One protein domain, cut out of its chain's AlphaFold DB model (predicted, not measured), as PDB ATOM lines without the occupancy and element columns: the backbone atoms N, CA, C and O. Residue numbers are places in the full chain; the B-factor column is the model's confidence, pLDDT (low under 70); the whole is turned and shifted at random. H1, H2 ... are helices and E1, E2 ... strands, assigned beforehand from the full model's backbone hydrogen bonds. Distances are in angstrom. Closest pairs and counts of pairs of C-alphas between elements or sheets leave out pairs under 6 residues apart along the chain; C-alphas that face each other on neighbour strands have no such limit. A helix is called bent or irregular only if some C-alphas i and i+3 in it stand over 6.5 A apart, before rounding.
ATOM      1  N   THR A 257     -21.273  -7.946  -2.121       93.56
ATOM      2  CA  THR A 257     -21.214  -6.968  -3.214       93.56
ATOM      3  C   THR A 257     -22.085  -5.768  -2.867       93.56
ATOM      4  O   THR A 257     -22.993  -5.862  -2.037       93.56
ATOM      5  N   VAL A 258     -21.809  -4.635  -3.507       93.06
ATOM      6  CA  VAL A 258     -22.569  -3.395  -3.340       93.06
ATOM      7  C   VAL A 258     -23.082  -2.956  -4.703       93.06
ATOM      8  O   VAL A 258     -22.302  -2.703  -5.622       93.06
ATOM      9  N   MET A 259     -24.402  -2.874  -4.845       91.12
ATOM     10  CA  MET A 259     -25.038  -2.351  -6.046       91.12
ATOM     11  C   MET A 259     -25.047  -0.828  -6.000       91.12
ATOM     12  O   MET A 259     -25.466  -0.222  -5.015       91.12
ATOM     13  N   ALA A 260     -24.615  -0.218  -7.098       87.62
ATOM     14  CA  ALA A 260     -24.551   1.224  -7.256       87.62
ATOM     15  C   ALA A 260     -25.273   1.657  -8.532       87.62
ATOM     16  O   ALA A 260     -25.430   0.886  -9.484       87.62
ATOM     17  N   SER A 261     -25.697   2.915  -8.552       89.31
ATOM     18  CA  SER A 261     -26.204   3.568  -9.759       89.31
ATOM     19  C   SER A 261     -25.088   3.722 -10.807       89.31
ATOM     20  O   SER A 261     -23.895   3.645 -10.480       89.31
ATOM     21  N   ARG A 262     -25.443   3.937 -12.082       91.62
ATOM     22  CA  ARG A 262     -24.428   4.171 -13.131       91.62
ATOM     23  C   ARG A 262     -23.679   5.473 -12.868       91.62
ATOM     24  O   ARG A 262     -22.484   5.556 -13.120       91.62
ATOM     25  N   GLU A 263     -24.363   6.447 -12.294       91.75
ATOM     26  CA  GLU A 263     -23.867   7.773 -11.956       91.75
ATOM     27  C   GLU A 263     -22.746   7.701 -10.903       91.75
ATOM     28  O   GLU A 263     -21.783   8.461 -10.974       91.75
ATOM     29  N   GLN A 264     -22.829   6.743  -9.974       91.94
ATOM     30  CA  GLN A 264     -21.835   6.539  -8.911       91.94
ATOM     31  C   GLN A 264     -20.702   5.573  -9.284       91.94
ATOM     32  O   GLN A 264     -19.666   5.579  -8.629       91.94
ATOM     33  N   SER A 265     -20.883   4.727 -10.302       93.88
ATOM     34  CA  SER A 265     -19.955   3.620 -10.597       93.88
ATOM     35  C   SER A 265     -19.352   3.630 -12.004       93.88
ATOM     36  O   SER A 265     -18.462   2.831 -12.310       93.88
ATOM     37  N   CYS A 266     -19.817   4.506 -12.895       95.62
ATOM     38  CA  CYS A 266     -19.287   4.598 -14.249       95.62
ATOM     39  C   CYS A 266     -17.910   5.272 -14.258       95.62
ATOM     40  O   CYS A 266     -17.740   6.367 -13.739       95.62
ATOM     41  N   ILE A 267     -16.944   4.641 -14.931       95.62
ATOM     42  CA  ILE A 267     -15.583   5.169 -15.142       95.62
ATOM     43  C   ILE A 267     -15.372   5.726 -16.558       95.62
ATOM     44  O   ILE A 267     -14.298   6.221 -16.886       95.62
ATOM     45  N   ASN A 268     -16.393   5.653 -17.420       95.12
ATOM     46  CA  ASN A 268     -16.327   6.220 -18.761       95.12
ATOM     47  C   ASN A 268     -16.564   7.729 -18.710       95.12
ATOM     48  O   ASN A 268     -17.688   8.169 -18.482       95.12
ATOM     49  N   VAL A 269     -15.509   8.506 -18.966       93.69
ATOM     50  CA  VAL A 269     -15.534   9.976 -18.931       93.69
ATOM     51  C   VAL A 269     -16.626  10.543 -19.840       93.69
ATOM     52  O   VAL A 269     -17.444  11.321 -19.367       93.69
ATOM     53  N   ALA A 270     -16.737  10.060 -21.083       92.94
ATOM     54  CA  ALA A 270     -17.754  10.536 -22.028       92.94
ATOM     55  C   ALA A 270     -19.190  10.299 -21.524       92.94
ATOM     56  O   ALA A 270     -20.071  11.126 -21.732       92.94
ATOM     57  N   ALA A 271     -19.423   9.189 -20.813       93.12
ATOM     58  CA  ALA A 271     -20.723   8.917 -20.211       93.12
ATOM     59  C   ALA A 271     -20.989   9.808 -18.991       93.12
ATOM     60  O   ALA A 271     -22.111  10.264 -18.811       93.12
ATOM     61  N   ARG A 272     -19.973  10.072 -18.160       93.81
ATOM     62  CA  ARG A 272     -20.102  10.923 -16.965       93.81
ATOM     63  C   ARG A 272     -20.327  12.399 -17.290       93.81
ATOM     64  O   ARG A 272     -20.934  13.095 -16.488       93.81
ATOM     65  N   GLU A 273     -19.810  12.863 -18.422       93.38
ATOM     66  CA  GLU A 273     -19.996  14.238 -18.902       93.38
ATOM     67  C   GLU A 273     -21.347  14.444 -19.605       93.38
ATOM     68  O   GLU A 273     -21.754  15.579 -19.844       93.38
ATOM     69  N   SER A 274     -22.060  13.359 -19.924       93.06
ATOM     70  CA  SER A 274     -23.403  13.435 -20.498       93.06
ATOM     71  C   SER A 274     -24.446  13.860 -19.456       93.06
ATOM     72  O   SER A 274     -24.286  13.624 -18.259       93.06
ATOM     73  N   ALA A 275     -25.544  14.469 -19.916       90.81
ATOM     74  CA  ALA A 275     -26.646  14.878 -19.043       90.81
ATOM     75  C   ALA A 275     -27.376  13.682 -18.398       90.81
ATOM     76  O   ALA A 275     -27.877  13.797 -17.283       90.81
ATOM     77  N   ASP A 276     -27.416  12.541 -19.092       92.38
ATOM     78  CA  ASP A 276     -27.994  11.287 -18.611       92.38
ATOM     79  C   ASP A 276     -27.001  10.137 -18.834       92.38
ATOM     80  O   ASP A 276     -26.937   9.526 -19.908       92.38
ATOM     81  N   VAL A 277     -26.237   9.825 -17.781       93.56
ATOM     82  CA  VAL A 277     -25.242   8.740 -17.774       93.56
ATOM     83  C   VAL A 277     -25.898   7.399 -18.106       93.56
ATOM     84  O   VAL A 277     -25.313   6.564 -18.808       93.56
ATOM     85  N   SER A 278     -27.112   7.175 -17.604       90.12
ATOM     86  CA  SER A 278     -27.845   5.931 -17.795       90.12
ATOM     87  C   SER A 278     -28.354   5.780 -19.227       90.12
ATOM     88  O   SER A 278     -28.190   4.700 -19.809       90.12
ATOM     89  N   GLY A 279     -28.908   6.842 -19.809       91.00
ATOM     90  CA  GLY A 279     -29.306   6.907 -21.216       91.00
ATOM     91  C   GLY A 279     -28.125   6.707 -22.162       91.00
ATOM     92  O   GLY A 279     -28.149   5.788 -22.984       91.00
ATOM     93  N   TYR A 280     -27.042   7.464 -21.971       93.19
ATOM     94  CA  TYR A 280     -25.835   7.351 -22.793       93.19
ATOM     95  C   TYR A 280     -25.201   5.955 -22.699       93.19
ATOM     96  O   TYR A 280     -24.783   5.365 -23.697       93.19
ATOM     97  N   CYS A 281     -25.179   5.356 -21.501       92.12
ATOM     98  CA  CYS A 281     -24.710   3.982 -21.326       92.12
ATOM     99  C   CYS A 281     -25.567   2.975 -22.108       92.12
ATOM    100  O   CYS A 281     -25.015   2.052 -22.706       92.12
ATOM    101  N   LYS A 282     -26.896   3.131 -22.131       90.38
ATOM    102  CA  LYS A 282     -27.785   2.261 -22.920       90.38
ATOM    103  C   LYS A 282     -27.557   2.437 -24.422       90.38
ATOM    104  O   LYS A 282     -27.513   1.434 -25.130       90.38
ATOM    105  N   GLU A 283     -27.354   3.667 -24.887       91.81
ATOM    106  CA  GLU A 283     -27.055   3.970 -26.291       91.81
ATOM    107  C   GLU A 283     -25.755   3.294 -26.748       91.81
ATOM    108  O   GLU A 283     -25.755   2.574 -27.751       91.81
ATOM    109  N   LEU A 284     -24.682   3.406 -25.954       91.75
ATOM    110  CA  LEU A 284     -23.407   2.726 -26.218       91.75
ATOM    111  C   LEU A 284     -23.546   1.203 -26.337       91.75
ATOM    112  O   LEU A 284     -22.766   0.568 -27.046       91.75
ATOM    113  N   LEU A 285     -24.497   0.613 -25.612       89.00
ATOM    114  CA  LEU A 285     -24.719  -0.834 -25.552       89.00
ATOM    115  C   LEU A 285     -25.795  -1.337 -26.518       89.00
ATOM    116  O   LEU A 285     -26.048  -2.544 -26.552       89.00
ATOM    117  N   SER A 286     -26.441  -0.441 -27.264       90.69
ATOM    118  CA  SER A 286     -27.437  -0.797 -28.271       90.69
ATOM    119  C   SER A 286     -26.802  -1.554 -29.449       90.69
ATOM    120  O   SER A 286     -25.590  -1.504 -29.650       90.69
ATOM    121  N   ALA A 287     -27.614  -2.255 -30.249       79.81
ATOM    122  CA  ALA A 287     -27.134  -3.095 -31.356       79.81
ATOM    123  C   ALA A 287     -26.349  -2.333 -32.450       79.81
ATOM    124  O   ALA A 287     -25.624  -2.960 -33.215       79.81
ATOM    125  N   GLY A 288     -26.473  -1.000 -32.508       77.88
ATOM    126  CA  GLY A 288     -25.697  -0.114 -33.387       77.88
ATOM    127  C   GLY A 288     -24.764   0.850 -32.642       77.88
ATOM    128  O   GLY A 288     -24.218   1.762 -33.258       77.88
ATOM    129  N   GLY A 289     -24.606   0.689 -31.326       83.69
ATOM    130  CA  GLY A 289     -23.743   1.534 -30.505       83.69
ATOM    131  C   GLY A 289     -22.258   1.219 -30.696       83.69
ATOM    132  O   GLY A 289     -21.878   0.115 -31.079       83.69
ATOM    133  N   MET A 290     -21.393   2.183 -30.366       86.38
ATOM    134  CA  MET A 290     -19.928   2.037 -30.462       86.38
ATOM    135  C   MET A 290     -19.323   1.024 -29.467       86.38
ATOM    136  O   MET A 290     -18.115   0.788 -29.490       86.38
ATOM    137  N   GLY A 291     -20.132   0.429 -28.586       89.50
ATOM    138  CA  GLY A 291     -19.657  -0.425 -27.504       89.50
ATOM    139  C   GLY A 291     -19.047   0.376 -26.354       89.50
ATOM    140  O   GLY A 291     -18.789   1.578 -26.439       89.50
ATOM    141  N   CYS A 292     -18.821  -0.296 -25.228       92.69
ATOM    142  CA  CYS A 292     -18.208   0.322 -24.058       92.69
ATOM    143  C   CYS A 292     -16.925  -0.425 -23.733       92.69
ATOM    144  O   CYS A 292     -16.980  -1.539 -23.215       92.69
ATOM    145  N   ARG A 293     -15.775   0.235 -23.935       92.44
ATOM    146  CA  ARG A 293     -14.442  -0.356 -23.713       92.44
ATOM    147  C   ARG A 293     -14.306  -1.092 -22.378       92.44
ATOM    148  O   ARG A 293     -13.699  -2.149 -22.330       92.44
ATOM    149  N   PHE A 294     -14.902  -0.561 -21.309       93.38
ATOM    150  CA  PHE A 294     -14.793  -1.120 -19.960       93.38
ATOM    151  C   PHE A 294     -15.683  -2.345 -19.754       93.38
ATOM    152  O   PHE A 294     -15.346  -3.213 -18.955       93.38
ATOM    153  N   LYS A 295     -16.826  -2.417 -20.449       91.00
ATOM    154  CA  LYS A 295     -17.684  -3.608 -20.461       91.00
ATOM    155  C   LYS A 295     -17.085  -4.670 -21.378       91.00
ATOM    156  O   LYS A 295     -17.056  -5.841 -21.028       91.00
ATOM    157  N   ASP A 296     -16.581  -4.267 -22.539       89.69
ATOM    158  CA  ASP A 296     -15.975  -5.186 -23.498       89.69
ATOM    159  C   ASP A 296     -14.668  -5.784 -22.965       89.69
ATOM    160  O   ASP A 296     -14.425  -6.967 -23.178       89.69
ATOM    161  N   ALA A 297     -13.899  -5.038 -22.164       88.31
ATOM    162  CA  ALA A 297     -12.731  -5.553 -21.441       88.31
ATOM    163  C   ALA A 297     -13.060  -6.685 -20.447       88.31
ATOM    164  O   ALA A 297     -12.161  -7.417 -20.032       88.31
ATOM    165  N   MET A 298     -14.330  -6.842 -20.059       85.00
ATOM    166  CA  MET A 298     -14.765  -7.943 -19.197       85.00
ATOM    167  C   MET A 298     -14.927  -9.252 -19.961       85.00
ATOM    168  O   MET A 298     -14.730 -10.315 -19.367       85.00
ATOM    169  N   LYS A 299     -15.282  -9.171 -21.253       78.94
ATOM    170  CA  LYS A 299     -15.568 -10.338 -22.090       78.94
ATOM    171  C   LYS A 299     -14.349 -11.261 -22.105       78.94
ATOM    172  O   LYS A 299     -13.221 -10.827 -22.356       78.94
ATOM    173  N   GLY A 300     -14.565 -12.531 -21.777       75.94
ATOM    174  CA  GLY A 300     -13.509 -13.538 -21.641       75.94
ATOM    175  C   GLY A 300     -13.020 -13.762 -20.205       75.94
ATOM    176  O   GLY A 300     -13.342 -14.785 -19.609       75.94
ATOM    177  N   ARG A 301     -12.202 -12.856 -19.640       74.69
ATOM    178  CA  ARG A 301     -11.513 -13.111 -18.350       74.69
ATOM    179  C   ARG A 301     -12.342 -12.816 -17.103       74.69
ATOM    180  O   ARG A 301     -12.148 -13.488 -16.100       74.69
ATOM    181  N   PHE A 302     -13.237 -11.832 -17.138       79.38
ATOM    182  CA  PHE A 302     -13.931 -11.335 -15.940       79.38
ATOM    183  C   PHE A 302     -15.436 -11.622 -15.954       79.38
ATOM    184  O   PHE A 302     -16.197 -11.002 -15.220       79.38
ATOM    185  N   GLU A 303     -15.870 -12.589 -16.765       83.25
ATOM    186  CA  GLU A 303     -17.254 -13.077 -16.764       83.25
ATOM    187  C   GLU A 303     -17.565 -13.968 -15.558       83.25
ATOM    188  O   GLU A 303     -18.727 -14.119 -15.191       83.25
ATOM    189  N   ARG A 304     -16.537 -14.548 -14.917       86.88
ATOM    190  CA  ARG A 304     -16.712 -15.342 -13.697       86.88
ATOM    191  C   ARG A 304     -16.394 -14.513 -12.450       86.88
ATOM    192  O   ARG A 304     -15.328 -13.889 -12.413       86.88
ATOM    193  N   PRO A 305     -17.228 -14.592 -11.396       88.06
ATOM    194  CA  PRO A 305     -17.015 -13.853 -10.151       88.06
ATOM    195  C   PRO A 305     -15.643 -14.096  -9.519       88.06
ATOM    196  O   PRO A 305     -14.978 -13.151  -9.106       88.06
ATOM    197  N   GLN A 306     -15.167 -15.345  -9.556       88.94
ATOM    198  CA  GLN A 306     -13.880 -15.771  -8.994       88.94
ATOM    199  C   GLN A 306     -12.693 -14.924  -9.484       88.94
ATOM    200  O   GLN A 306     -11.813 -14.587  -8.698       88.94
ATOM    201  N   TYR A 307     -12.673 -14.533 -10.762       89.19
ATOM    202  CA  TYR A 307     -11.582 -13.723 -11.312       89.19
ATOM    203  C   TYR A 307     -11.647 -12.266 -10.853       89.19
ATOM    204  O   TYR A 307     -10.608 -11.656 -10.604       89.19
ATOM    205  N   VAL A 308     -12.856 -11.712 -10.715       90.38
ATOM    206  CA  VAL A 308     -13.050 -10.354 -10.188       90.38
ATOM    207  C   VAL A 308     -12.679 -10.317  -8.705       90.38
ATOM    208  O   VAL A 308     -11.938  -9.432  -8.287       90.38
ATOM    209  N   ARG A 309     -13.114 -11.314  -7.926       91.06
ATOM    210  CA  ARG A 309     -12.748 -11.484  -6.510       91.06
ATOM    211  C   ARG A 309     -11.237 -11.573  -6.334       91.06
ATOM    212  O   ARG A 309     -10.679 -10.806  -5.561       91.06
ATOM    213  N   PHE A 310     -10.577 -12.424  -7.119       89.25
ATOM    214  CA  PHE A 310      -9.123 -12.560  -7.084       89.25
ATOM    215  C   PHE A 310      -8.417 -11.232  -7.385       89.25
ATOM    216  O   PHE A 310      -7.484 -10.857  -6.680       89.25
ATOM    217  N   ALA A 311      -8.874 -10.482  -8.394       89.62
ATOM    218  CA  ALA A 311      -8.309  -9.168  -8.701       89.62
ATOM    219  C   ALA A 311      -8.471  -8.175  -7.533       89.62
ATOM    220  O   ALA A 311      -7.520  -7.471  -7.197       89.62
ATOM    221  N   LEU A 312      -9.640  -8.157  -6.885       89.56
ATOM    222  CA  LEU A 312      -9.906  -7.311  -5.718       89.56
ATOM    223  C   LEU A 312      -9.071  -7.720  -4.495       89.56
ATOM    224  O   LEU A 312      -8.559  -6.856  -3.784       89.56
ATOM    225  N   GLU A 313      -8.865  -9.018  -4.276       88.75
ATOM    226  CA  GLU A 313      -7.993  -9.541  -3.218       88.75
ATOM    227  C   GLU A 313      -6.535  -9.104  -3.405       88.75
ATOM    228  O   GLU A 313      -5.906  -8.663  -2.443       88.75
ATOM    229  N   GLN A 314      -6.009  -9.141  -4.638       88.00
ATOM    230  CA  GLN A 314      -4.654  -8.642  -4.933       88.00
ATOM    231  C   GLN A 314      -4.505  -7.138  -4.660       88.00
ATOM    232  O   GLN A 314      -3.409  -6.659  -4.377       88.00
ATOM    233  N   MET A 315      -5.611  -6.398  -4.716       86.06
ATOM    234  CA  MET A 315      -5.684  -4.972  -4.396       86.06
ATOM    235  C   MET A 315      -6.074  -4.707  -2.938       86.06
ATOM    236  O   MET A 315      -6.402  -3.576  -2.581       86.06
ATOM    237  N   ASN A 316      -6.051  -5.739  -2.087       83.50
ATOM    238  CA  ASN A 316      -6.407  -5.674  -0.671       83.50
ATOM    239  C   ASN A 316      -7.824  -5.114  -0.410       83.50
ATOM    240  O   ASN A 316      -8.090  -4.530   0.640       83.50
ATOM    241  N   SER A 317      -8.738  -5.314  -1.362       84.44
ATOM    242  CA  SER A 317     -10.125  -4.838  -1.334       84.44
ATOM    243  C   SER A 317     -11.093  -6.011  -1.182       84.44
ATOM    244  O   SER A 317     -11.936  -6.264  -2.035       84.44
ATOM    245  N   VAL A 318     -10.949  -6.767  -0.088       83.56
ATOM    246  CA  VAL A 318     -11.827  -7.913   0.225       83.56
ATOM    247  C   VAL A 318     -13.212  -7.436   0.662       83.56
ATOM    248  O   VAL A 318     -14.229  -7.942   0.196       83.56
ATOM    249  N   VAL A 319     -13.241  -6.432   1.542       87.50
ATOM    250  CA  VAL A 319     -14.447  -5.704   1.939       87.50
ATOM    251  C   VAL A 319     -14.335  -4.301   1.370       87.50
ATOM    252  O   VAL A 319     -13.384  -3.598   1.693       87.50
ATOM    253  N   PHE A 320     -15.288  -3.924   0.523       90.12
ATOM    254  CA  PHE A 320     -15.281  -2.665  -0.216       90.12
ATOM    255  C   PHE A 320     -16.636  -1.954  -0.152       90.12
ATOM    256  O   PHE A 320     -17.680  -2.613  -0.064       90.12
ATOM    257  N   ASP A 321     -16.596  -0.623  -0.214       93.00
ATOM    258  CA  ASP A 321     -17.725   0.247  -0.560       93.00
ATOM    259  C   ASP A 321     -17.750   0.551  -2.076       93.00
ATOM    260  O   ASP A 321     -17.038  -0.082  -2.864       93.00
ATOM    261  N   ILE A 322     -18.628   1.460  -2.510       93.31
ATOM    262  CA  ILE A 322     -18.806   1.782  -3.935       93.31
ATOM    263  C   ILE A 322     -17.536   2.441  -4.482       93.31
ATOM    264  O   ILE A 322     -17.056   2.076  -5.555       93.31
ATOM    265  N   GLU A 323     -16.987   3.388  -3.734       93.81
ATOM    266  CA  GLU A 323     -15.824   4.190  -4.086       93.81
ATOM    267  C   GLU A 323     -14.570   3.315  -4.185       93.81
ATOM    268  O   GLU A 323     -13.888   3.328  -5.209       93.81
ATOM    269  N   GLN A 324     -14.326   2.462  -3.189       92.75
ATOM    270  CA  GLN A 324     -13.207   1.517  -3.186       92.75
ATOM    271  C   GLN A 324     -13.295   0.510  -4.334       92.75
ATOM    272  O   GLN A 324     -12.267   0.159  -4.923       92.75
ATOM    273  N   LEU A 325     -14.503   0.053  -4.685       93.94
ATOM    274  CA  LEU A 325     -14.699  -0.816  -5.845       93.94
ATOM    275  C   LEU A 325     -14.324  -0.096  -7.146       93.94
ATOM    276  O   LEU A 325     -13.619  -0.661  -7.985       93.94
ATOM    277  N   VAL A 326     -14.792   1.142  -7.324       95.25
ATOM    278  CA  VAL A 326     -14.499   1.953  -8.514       95.25
ATOM    279  C   VAL A 326     -13.000   2.229  -8.628       95.25
ATOM    280  O   VAL A 326     -12.423   2.041  -9.705       95.25
ATOM    281  N   ASP A 327     -12.354   2.604  -7.530       93.88
ATOM    282  CA  ASP A 327     -10.923   2.905  -7.486       93.88
ATOM    283  C   ASP A 327     -10.074   1.665  -7.789       93.88
ATOM    284  O   ASP A 327      -9.157   1.720  -8.613       93.88
ATOM    285  N   SER A 328     -10.421   0.518  -7.202       93.00
ATOM    286  CA  SER A 328      -9.709  -0.744  -7.440       93.00
ATOM    287  C   SER A 328      -9.792  -1.158  -8.909       93.00
ATOM    288  O   SER A 328      -8.779  -1.399  -9.565       93.00
ATOM    289  N   LEU A 329     -11.002  -1.181  -9.469       92.69
ATOM    290  CA  LEU A 329     -11.224  -1.649 -10.837       92.69
ATOM    291  C   LEU A 329     -10.716  -0.673 -11.904       92.69
ATOM    292  O   LEU A 329     -10.331  -1.105 -12.993       92.69
ATOM    293  N   SER A 330     -10.683   0.628 -11.609       93.00
ATOM    294  CA  SER A 330     -10.095   1.634 -12.502       93.00
ATOM    295  C   SER A 330      -8.565   1.629 -12.485       93.00
ATOM    296  O   SER A 330      -7.950   1.938 -13.506       93.00
ATOM    297  N   SER A 331      -7.957   1.219 -11.369       91.88
ATOM    298  CA  SER A 331      -6.499   1.133 -11.198       91.88
ATOM    299  C   SER A 331      -5.879  -0.138 -11.794       91.88
ATOM    300  O   SER A 331      -4.658  -0.303 -11.785       91.88
ATOM    301  N   MET A 332      -6.695  -1.057 -12.319       89.75
ATOM    302  CA  MET A 332      -6.219  -2.262 -13.001       89.75
ATOM    303  C   MET A 332      -5.455  -1.920 -14.286       89.75
ATOM    304  O   MET A 332      -5.787  -0.972 -14.992       89.75
ATOM    305  N   SER A 333      -4.484  -2.763 -14.661       88.38
ATOM    306  CA  SER A 333      -3.772  -2.638 -15.946       88.38
ATOM    307  C   SER A 333      -4.719  -2.681 -17.150       88.38
ATOM    308  O   SER A 333      -4.499  -2.000 -18.150       88.38
ATOM    309  N   THR A 334      -5.798  -3.455 -17.036       90.38
ATOM    310  CA  THR A 334      -6.950  -3.426 -17.937       90.38
ATOM    311  C   THR A 334      -8.200  -3.070 -17.131       90.38
ATOM    312  O   THR A 334      -8.789  -3.975 -16.530       90.38
ATOM    313  N   PRO A 335      -8.601  -1.786 -17.084       93.00
ATOM    314  CA  PRO A 335      -9.763  -1.348 -16.322       93.00
ATOM    315  C   PRO A 335     -11.054  -2.000 -16.809       93.00
ATOM    316  O   PRO A 335     -11.344  -2.012 -18.010       93.00
ATOM    317  N   ILE A 336     -11.851  -2.500 -15.869       94.38
ATOM    318  CA  ILE A 336     -13.153  -3.118 -16.145       94.38
ATOM    319  C   ILE A 336     -14.290  -2.283 -15.560       94.38
ATOM    320  O   ILE A 336     -14.084  -1.491 -14.646       94.38
ATOM    321  N   CYS A 337     -15.501  -2.436 -16.097       94.56
ATOM    322  CA  CYS A 337     -16.647  -1.618 -15.704       94.56
ATOM    323  C   CYS A 337     -17.140  -1.932 -14.273       94.56
ATOM    324  O   CYS A 337     -17.727  -2.997 -14.077       94.56
ATOM    325  N   PRO A 338     -17.034  -1.007 -13.297       95.00
ATOM    326  CA  PRO A 338     -17.455  -1.289 -11.923       95.00
ATOM    327  C   PRO A 338     -18.954  -1.569 -11.800       95.00
ATOM    328  O   PRO A 338     -19.341  -2.497 -11.095       95.00
ATOM    329  N   TYR A 339     -19.783  -0.838 -12.558       93.50
ATOM    330  CA  TYR A 339     -21.233  -1.049 -12.603       93.50
ATOM    331  C   TYR A 339     -21.601  -2.493 -12.969       93.50
ATOM    332  O   TYR A 339     -22.339  -3.151 -12.241       93.50
ATOM    333  N   PHE A 340     -21.083  -3.017 -14.087       91.94
ATOM    334  CA  PHE A 340     -21.379  -4.393 -14.503       91.94
ATOM    335  C   PHE A 340     -20.712  -5.424 -13.581       91.94
ATOM    336  O   PHE A 340     -21.304  -6.477 -13.338       91.94
ATOM    337  N   SER A 341     -19.531  -5.114 -13.026       92.62
ATOM    338  CA  SER A 341     -18.823  -5.999 -12.096       92.62
ATOM    339  C   SER A 341     -19.674  -6.261 -10.864       92.62
ATOM    340  O   SER A 341     -19.889  -7.420 -10.521       92.62
ATOM    341  N   SER A 342     -20.194  -5.218 -10.212       92.06
ATOM    342  CA  SER A 342     -20.997  -5.395  -8.999       92.06
ATOM    343  C   SER A 342     -22.391  -5.948  -9.278       92.06
ATOM    344  O   SER A 342     -22.814  -6.889  -8.605       92.06
ATOM    345  N   THR A 343     -23.094  -5.388 -10.267       88.25
ATOM    346  CA  THR A 343     -24.527  -5.660 -10.480       88.25
ATOM    347  C   THR A 343     -24.818  -6.969 -11.202       88.25
ATOM    348  O   THR A 343     -25.885  -7.530 -10.980       88.25
ATOM    349  N   ARG A 344     -23.900  -7.464 -12.045       87.19
ATOM    350  CA  ARG A 344     -24.128  -8.683 -12.843       87.19
ATOM    351  C   ARG A 344     -23.192  -9.828 -12.517       87.19
ATOM    352  O   ARG A 344     -23.613 -10.975 -12.567       87.19
ATOM    353  N   ILE A 345     -21.923  -9.532 -12.238       90.44
ATOM    354  CA  ILE A 345     -20.915 -10.574 -12.021       90.44
ATOM    355  C   ILE A 345     -20.884 -10.958 -10.542       90.44
ATOM    356  O   ILE A 345     -21.304 -12.050 -10.183       90.44
ATOM    357  N   LEU A 346     -20.488 -10.042  -9.657       90.88
ATOM    358  CA  LEU A 346     -20.335 -10.304  -8.220       90.88
ATOM    359  C   LEU A 346     -21.654 -10.634  -7.506       90.88
ATOM    360  O   LEU A 346     -21.628 -11.196  -6.420       90.88
ATOM    361  N   THR A 347     -22.805 -10.306  -8.097       89.81
ATOM    362  CA  THR A 347     -24.124 -10.687  -7.560       89.81
ATOM    363  C   THR A 347     -24.387 -12.196  -7.682       89.81
ATOM    364  O   THR A 347     -25.149 -12.742  -6.891       89.81
ATOM    365  N   GLN A 348     -23.721 -12.899  -8.607       86.06
ATOM    366  CA  GLN A 348     -23.934 -14.336  -8.834       86.06
ATOM    367  C   GLN A 348     -23.408 -15.222  -7.699       86.06
ATOM    368  O   GLN A 348     -23.931 -16.317  -7.504       86.06
ATOM    369  N   ASP A 349     -22.360 -14.778  -6.996       87.00
ATOM    370  CA  ASP A 349     -21.678 -15.541  -5.940       87.00
ATOM    371  C   ASP A 349     -21.704 -14.855  -4.567       87.00
ATOM    372  O   ASP A 349     -21.054 -15.326  -3.633       87.00
ATOM    373  N   ALA A 350     -22.403 -13.723  -4.438       90.19
ATOM    374  CA  ALA A 350     -22.461 -12.968  -3.195       90.19
ATOM    375  C   ALA A 350     -23.412 -13.612  -2.177       90.19
ATOM    376  O   ALA A 350     -24.584 -13.855  -2.452       90.19
ATOM    377  N   ASP A 351     -22.915 -13.771  -0.956       90.06
ATOM    378  CA  ASP A 351     -23.698 -14.090   0.237       90.06
ATOM    379  C   ASP A 351     -24.503 -12.895   0.751       90.06
ATOM    380  O   ASP A 351     -25.571 -13.058   1.345       90.06
ATOM    381  N   ILE A 352     -23.957 -11.689   0.574       92.00
ATOM    382  CA  ILE A 352     -24.542 -10.439   1.056       92.00
ATOM    383  C   ILE A 352     -24.550  -9.426  -0.084       92.00
ATOM    384  O   ILE A 352     -23.501  -9.031  -0.591       92.00
ATOM    385  N   ILE A 353     -25.738  -8.963  -0.457       93.00
ATOM    386  CA  ILE A 353     -25.920  -7.937  -1.484       93.00
ATOM    387  C   ILE A 353     -26.449  -6.678  -0.805       93.00
ATOM    388  O   ILE A 353     -27.574  -6.655  -0.303       93.00
ATOM    389  N   PHE A 354     -25.644  -5.618  -0.798       93.06
ATOM    390  CA  PHE A 354     -26.098  -4.292  -0.395       93.06
ATOM    391  C   PHE A 354     -26.722  -3.606  -1.608       93.06
ATOM    392  O   PHE A 354     -26.030  -3.354  -2.594       93.06
ATOM    393  N   CYS A 355     -28.020  -3.312  -1.557       90.62
ATOM    394  CA  CYS A 355     -28.726  -2.647  -2.650       90.62
ATOM    395  C   CYS A 355     -29.697  -1.567  -2.139       90.62
ATOM    396  O   CYS A 355     -30.206  -1.675  -1.019       90.62
ATOM    397  N   PRO A 356     -29.960  -0.515  -2.937       88.56
ATOM    398  CA  PRO A 356     -31.009   0.460  -2.642       88.56
ATOM    399  C   PRO A 356     -32.406  -0.171  -2.628       88.56
ATOM    400  O   PRO A 356     -32.670  -1.119  -3.367       88.56
ATOM    401  N   PHE A 357     -33.344   0.425  -1.881       88.50
ATOM    402  CA  PHE A 357     -34.737  -0.045  -1.824       88.50
ATOM    403  C   PHE A 357     -35.412  -0.139  -3.193       88.50
ATOM    404  O   PHE A 357     -36.216  -1.042  -3.401       88.50
ATOM    405  N   SER A 358     -35.061   0.745  -4.130       87.06
ATOM    406  CA  SER A 358     -35.625   0.754  -5.481       87.06
ATOM    407  C   SER A 358     -35.431  -0.573  -6.219       87.06
ATOM    408  O   SER A 358     -36.336  -1.010  -6.910       87.06
ATOM    409  N   TYR A 359     -34.328  -1.291  -5.995       87.56
ATOM    410  CA  TYR A 359     -34.099  -2.608  -6.609       87.56
ATOM    411  C   TYR A 359     -35.046  -3.699  -6.087       87.56
ATOM    412  O   TYR A 359     -35.195  -4.745  -6.713       87.56
ATOM    413  N   ILE A 360     -35.680  -3.463  -4.936       88.19
ATOM    414  CA  ILE A 360     -36.623  -4.391  -4.314       88.19
ATOM    415  C   ILE A 360     -38.062  -4.015  -4.675       88.19
ATOM    416  O   ILE A 360     -38.843  -4.915  -4.992       88.19
ATOM    417  N   VAL A 361     -38.403  -2.721  -4.603       89.44
ATOM    418  CA  VAL A 361     -39.794  -2.235  -4.688       89.44
ATOM    419  C   VAL A 361     -40.222  -1.776  -6.077       89.44
ATOM    420  O   VAL A 361     -41.401  -1.896  -6.386       89.44
ATOM    421  N   ASP A 362     -39.309  -1.257  -6.902       88.62
ATOM    422  CA  ASP A 362     -39.631  -0.781  -8.251       88.62
ATOM    423  C   ASP A 362     -39.638  -1.973  -9.224       88.62
ATOM    424  O   ASP A 362     -38.578  -2.568  -9.463       88.62
ATOM    425  N   PRO A 363     -40.797  -2.341  -9.809       85.44
ATOM    426  CA  PRO A 363     -40.891  -3.497 -10.696       85.44
ATOM    427  C   PRO A 363     -40.028  -3.365 -11.956       85.44
ATOM    428  O   PRO A 363     -39.494  -4.360 -12.444       85.44
ATOM    429  N   ILE A 364     -39.852  -2.151 -12.485       85.56
ATOM    430  CA  ILE A 364     -39.078  -1.904 -13.708       85.56
ATOM    431  C   ILE A 364     -37.595  -2.144 -13.426       85.56
ATOM    432  O   ILE A 364     -36.918  -2.855 -14.178       85.56
ATOM    433  N   ILE A 365     -37.090  -1.581 -12.325       85.12
ATOM    434  CA  ILE A 365     -35.692  -1.767 -11.922       85.12
ATOM    435  C   ILE A 365     -35.453  -3.237 -11.594       85.12
ATOM    436  O   ILE A 365     -34.500  -3.817 -12.119       85.12
ATOM    437  N   ARG A 366     -36.346  -3.849 -10.811       84.06
ATOM    438  CA  ARG A 366     -36.260  -5.251 -10.399       84.06
ATOM    439  C   ARG A 366     -36.182  -6.193 -11.598       84.06
ATOM    440  O   ARG A 366     -35.236  -6.973 -11.670       84.06
ATOM    441  N   ASN A 367     -37.086  -6.052 -12.568       82.25
ATOM    442  CA  ASN A 367     -37.126  -6.886 -13.776       82.25
ATOM    443  C   ASN A 367     -35.885  -6.720 -14.667       82.25
ATOM    444  O   ASN A 367     -35.552  -7.606 -15.450       82.25
ATOM    445  N   SER A 368     -35.201  -5.579 -14.561       78.56
ATOM    446  CA  SER A 368     -33.952  -5.314 -15.283       78.56
ATOM    447  C   SER A 368     -32.683  -5.706 -14.510       78.56
ATOM    448  O   SER A 368     -31.584  -5.657 -15.076       78.56
ATOM    449  N   SER A 369     -32.823  -6.051 -13.227       78.75
ATOM    450  CA  SER A 369     -31.732  -6.385 -12.311       78.75
ATOM    451  C   SER A 369     -31.592  -7.897 -12.128       78.75
ATOM    452  O   SER A 369     -32.578  -8.623 -12.167       78.75
ATOM    453  N   ASP A 370     -30.376  -8.374 -11.857       71.94
ATOM    454  CA  ASP A 370     -30.099  -9.796 -11.590       71.94
ATOM    455  C   ASP A 370     -30.334 -10.172 -10.104       71.94
ATOM    456  O   ASP A 370     -29.717 -11.092  -9.565       71.94
ATOM    457  N   VAL A 371     -31.203  -9.435  -9.395       78.19
ATOM    458  CA  VAL A 371     -31.468  -9.637  -7.960       78.19
ATOM    459  C   VAL A 371     -32.616 -10.626  -7.768       78.19
ATOM    460  O   VAL A 371     -33.785 -10.301  -7.966       78.19
ATOM    461  N   HIS A 372     -32.294 -11.838  -7.315       79.62
ATOM    462  CA  HIS A 372     -33.284 -12.870  -7.003       79.62
ATOM    463  C   HIS A 372     -33.577 -12.936  -5.494       79.62
ATOM    464  O   HIS A 372     -32.683 -13.172  -4.680       79.62
ATOM    465  N   LEU A 373     -34.847 -12.769  -5.105       84.50
ATOM    466  CA  LEU A 373     -35.262 -12.827  -3.690       84.50
ATOM    467  C   LEU A 373     -35.693 -14.222  -3.219       84.50
ATOM    468  O   LEU A 373     -35.855 -14.457  -2.019       84.50
ATOM    469  N   LYS A 374     -35.880 -15.166  -4.144       84.19
ATOM    470  CA  LYS A 374     -36.303 -16.523  -3.798       84.19
ATOM    471  C   LYS A 374     -35.234 -17.217  -2.954       84.19
ATOM    472  O   LYS A 374     -34.081 -17.306  -3.356       84.19
ATOM    473  N   ASN A 375     -35.653 -17.775  -1.817       84.12
ATOM    474  CA  ASN A 375     -34.774 -18.380  -0.807       84.12
ATOM    475  C   ASN A 375     -33.742 -17.404  -0.204       84.12
ATOM    476  O   ASN A 375     -32.747 -17.853   0.368       84.12
ATOM    477  N   SER A 376     -34.001 -16.097  -0.280       89.69
ATOM    478  CA  SER A 376     -33.147 -15.049   0.280       89.69
ATOM    479  C   SER A 376     -33.750 -14.470   1.561       89.69
ATOM    480  O   SER A 376     -34.964 -14.481   1.770       89.69
ATOM    481  N   VAL A 377     -32.891 -13.940   2.433       92.25
ATOM    482  CA  VAL A 377     -33.308 -13.134   3.586       92.25
ATOM    483  C   VAL A 377     -33.259 -11.671   3.170       92.25
ATOM    484  O   VAL A 377     -32.190 -11.154   2.858       92.25
ATOM    485  N   VAL A 378     -34.408 -10.998   3.188       93.19
ATOM    486  CA  VAL A 378     -34.496  -9.567   2.878       93.19
ATOM    487  C   VAL A 378     -34.450  -8.772   4.172       93.19
ATOM    488  O   VAL A 378     -35.267  -8.978   5.071       93.19
ATOM    489  N   ILE A 379     -33.492  -7.855   4.260       93.00
ATOM    490  CA  ILE A 379     -33.309  -6.971   5.406       93.00
ATOM    491  C   ILE A 379     -33.497  -5.535   4.929       93.00
ATOM    492  O   ILE A 379     -32.714  -5.040   4.124       93.00
ATOM    493  N   LEU A 380     -34.526  -4.863   5.445       92.25
ATOM    494  CA  LEU A 380     -34.767  -3.444   5.194       92.25
ATOM    495  C   LEU A 380     -34.265  -2.640   6.402       92.25
ATOM    496  O   LEU A 380     -34.921  -2.622   7.445       92.25
ATOM    497  N   ASP A 381     -33.087  -2.019   6.287       89.94
ATOM    498  CA  ASP A 381     -32.526  -1.173   7.354       89.94
ATOM    499  C   ASP A 381     -33.081   0.254   7.266       89.94
ATOM    500  O   ASP A 381     -33.207   0.806   6.178       89.94
ATOM    501  N   GLU A 382     -33.429   0.853   8.406       87.31
ATOM    502  CA  GLU A 382     -34.039   2.194   8.484       87.31
ATOM    503  C   GLU A 382     -35.252   2.386   7.540       87.31
ATOM    504  O   GLU A 382     -35.450   3.446   6.949       87.31
ATOM    505  N   ALA A 383     -36.115   1.369   7.443       88.25
ATOM    506  CA  ALA A 383     -37.257   1.283   6.523       88.25
ATOM    507  C   ALA A 383     -38.437   2.244   6.804       88.25
ATOM    508  O   ALA A 383     -39.568   1.963   6.421       88.25
ATOM    509  N   HIS A 384     -38.207   3.374   7.473       89.00
ATOM    510  CA  HIS A 384     -39.246   4.370   7.750       89.00
ATOM    511  C   HIS A 384     -39.794   5.036   6.476       89.00
ATOM    512  O   HIS A 384     -40.966   5.384   6.446       89.00
ATOM    513  N   ASN A 385     -38.982   5.130   5.416       87.06
ATOM    514  CA  ASN A 385     -39.362   5.739   4.133       87.06
ATOM    515  C   ASN A 385     -39.829   4.718   3.086       87.06
ATOM    516  O   ASN A 385     -39.933   5.040   1.905       87.06
ATOM    517  N   ILE A 386     -40.073   3.460   3.471       89.81
ATOM    518  CA  ILE A 386     -40.427   2.430   2.487       89.81
ATOM    519  C   ILE A 386     -41.772   2.718   1.807       89.81
ATOM    520  O   ILE A 386     -41.931   2.409   0.630       89.81
ATOM    521  N   GLU A 387     -42.716   3.335   2.524       90.88
ATOM    522  CA  GLU A 387     -44.021   3.714   1.977       90.88
ATOM    523  C   GLU A 387     -43.877   4.750   0.860       90.88
ATOM    524  O   GLU A 387     -44.419   4.557  -0.228       90.88
ATOM    525  N   ASP A 388     -43.114   5.815   1.114       90.69
ATOM    526  CA  ASP A 388     -42.880   6.876   0.135       90.69
ATOM    527  C   ASP A 388     -42.152   6.326  -1.094       90.69
ATOM    528  O   ASP A 388     -42.586   6.566  -2.218       90.69
ATOM    529  N   ASN A 389     -41.145   5.468  -0.899       88.69
ATOM    530  CA  ASN A 389     -40.452   4.808  -2.006       88.69
ATOM    531  C   ASN A 389     -41.384   3.928  -2.856       88.69
ATOM    532  O   ASN A 389     -41.259   3.898  -4.079       88.69
ATOM    533  N   CYS A 390     -42.318   3.203  -2.230       90.31
ATOM    534  CA  CYS A 390     -43.312   2.417  -2.968       90.31
ATOM    535  C   CYS A 390     -44.282   3.326  -3.732       90.31
ATOM    536  O   CYS A 390     -44.646   3.031  -4.870       90.31
ATOM    537  N   ARG A 391     -44.692   4.441  -3.116       91.50
ATOM    538  CA  ARG A 391     -45.583   5.424  -3.737       91.50
ATOM    539  C   ARG A 391     -44.930   6.063  -4.955       91.50
ATOM    540  O   ARG A 391     -45.584   6.163  -5.985       91.50
ATOM    541  N   GLU A 392     -43.666   6.458  -4.851       89.00
ATOM    542  CA  GLU A 392     -42.893   7.021  -5.959       89.00
ATOM    543  C   GLU A 392     -42.720   6.015  -7.100       89.00
ATOM    544  O   GLU A 392     -42.992   6.364  -8.244       89.00
ATOM    545  N   ALA A 393     -42.375   4.757  -6.802       89.00
ATOM    546  CA  ALA A 393     -42.205   3.717  -7.822       89.00
ATOM    547  C   ALA A 393     -43.491   3.419  -8.618       89.00
ATOM    548  O   ALA A 393     -43.430   3.037  -9.786       89.00
ATOM    549  N   ALA A 394     -44.660   3.592  -7.996       88.62
ATOM    550  CA  ALA A 394     -45.961   3.403  -8.638       88.62
ATOM    551  C   ALA A 394     -46.556   4.697  -9.227       88.62
ATOM    552  O   ALA A 394     -47.617   4.652  -9.854       88.62
ATOM    553  N   SER A 395     -45.912   5.848  -9.014       90.38
ATOM    554  CA  SER A 395     -46.408   7.149  -9.464       90.38
ATOM    555  C   SER A 395     -45.645   7.635 -10.691       90.38
ATOM    556  O   SER A 395     -44.430   7.511 -10.789       90.38
ATOM    557  N   PHE A 396     -46.358   8.272 -11.614       87.81
ATOM    558  CA  PHE A 396     -45.769   8.992 -12.738       87.81
ATOM    559  C   PHE A 396     -46.389  10.386 -12.810       87.81
ATOM    560  O   PHE A 396     -47.597  10.544 -12.636       87.81
ATOM    561  N   THR A 397     -45.560  11.398 -13.051       89.06
ATOM    562  CA  THR A 397     -45.991  12.787 -13.245       89.06
ATOM    563  C   THR A 397     -45.521  13.237 -14.615       89.06
ATOM    564  O   THR A 397     -44.381  12.964 -14.974       89.06
ATOM    565  N   PHE A 398     -46.384  13.930 -15.358       90.75
ATOM    566  CA  PHE A 398     -46.028  14.545 -16.631       90.75
ATOM    567  C   PHE A 398     -46.433  16.016 -16.662       90.75
ATOM    568  O   PHE A 398     -47.421  16.422 -16.043       90.75
TER     569      PHE A 398
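What this domain is: This is residues 257 to 398 of the 419 residues of the protein "Helicase ATP-binding domain-containing protein" of Strongylus vulgaris (UniProt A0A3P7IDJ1). Two unequal lobes of short helices and much loop sit side by side: a larger one with H1 to H7, where H1, H6 and H7 meet in the middle, and a smaller one with H8, H9 and H10. E1, a short strand, lies between them along the chain, and the long link from H9 folds back to H10. The printed part has 142 residues, with ten named helices and one strand in the order H1 to H7, E1, H8 to H10, and its class is mostly helix, with 71 residues in named elements. It is compact, with a radius of gyration of the C-alphas of 16.0 A, and spans 44 by 35 by 24 A.

How they stand to each other: Start at H1, residues 262 to 265, the hub, touching three helices. It touches H3, residues 277 to 284, closest at the C-alphas of Arg 262 and Ser 278, 6.0 A apart. H2, residues 269 to 272, and H3 only just touch, with 3 pairs of C-alphas within 8 A, and only at the corner; the closest are those of Ala 271 and Val 277, 5.1 A. H1 touches H6, residues 322 to 330, at Ser 265 and Val 326, whose C-alphas are 6.1 A apart. H6 touches H7, residues 338 to 345, about perpendicular at 83 degrees, with the C-alphas of Val 326 and Pro 338 closest at 5.6 A. H1 and H7 only just touch, with 3 pairs within 8 A. H4, residues 293 to 296, and H5, residues 305 to 314, are each close to H7 but not clearly touching it. Residues 257 to 258 pair in parallel with residues 353 to 354 of E1, residues 352 to 354, which pairs with no named strand. H8, residues 358 to 361, touches H10, residues 383 to 393, at the C-alphas of Val 361 and Cys 390, 6.1 A. H8 touches H9, residues 363 to 368, only at the corner, with the C-alphas of Tyr 359 and Arg 366 closest at 5.1 A. Every O i to N i+4 pair is within hydrogen-bond range in H3, H5, H6, H7 and H9, and 5 of 7 in H10; H1, H2, H4 and H8 are too short for such a pair.

Where its parts are: Find C-alpha 262 at (-24.428, 4.171, -13.131), where H1 begins. H3 covers 10.5 A, H5 14.4 A and H6 12.2 A. H10 runs 15.4 A to C-alpha 393 at (-42.205, 3.717, -7.822); it is irregular, with C-alphas 384 and 387 at 7.5 A.

The domain as a whole: The two farthest C-alphas, Gln 314 and Phe 398, are 48.8 A apart. The printed part has no cut, and the link from H9 to H10, residues 369 to 382, is long. The mean pLDDT of the printed part is 89.2, and no printed residue is under 70.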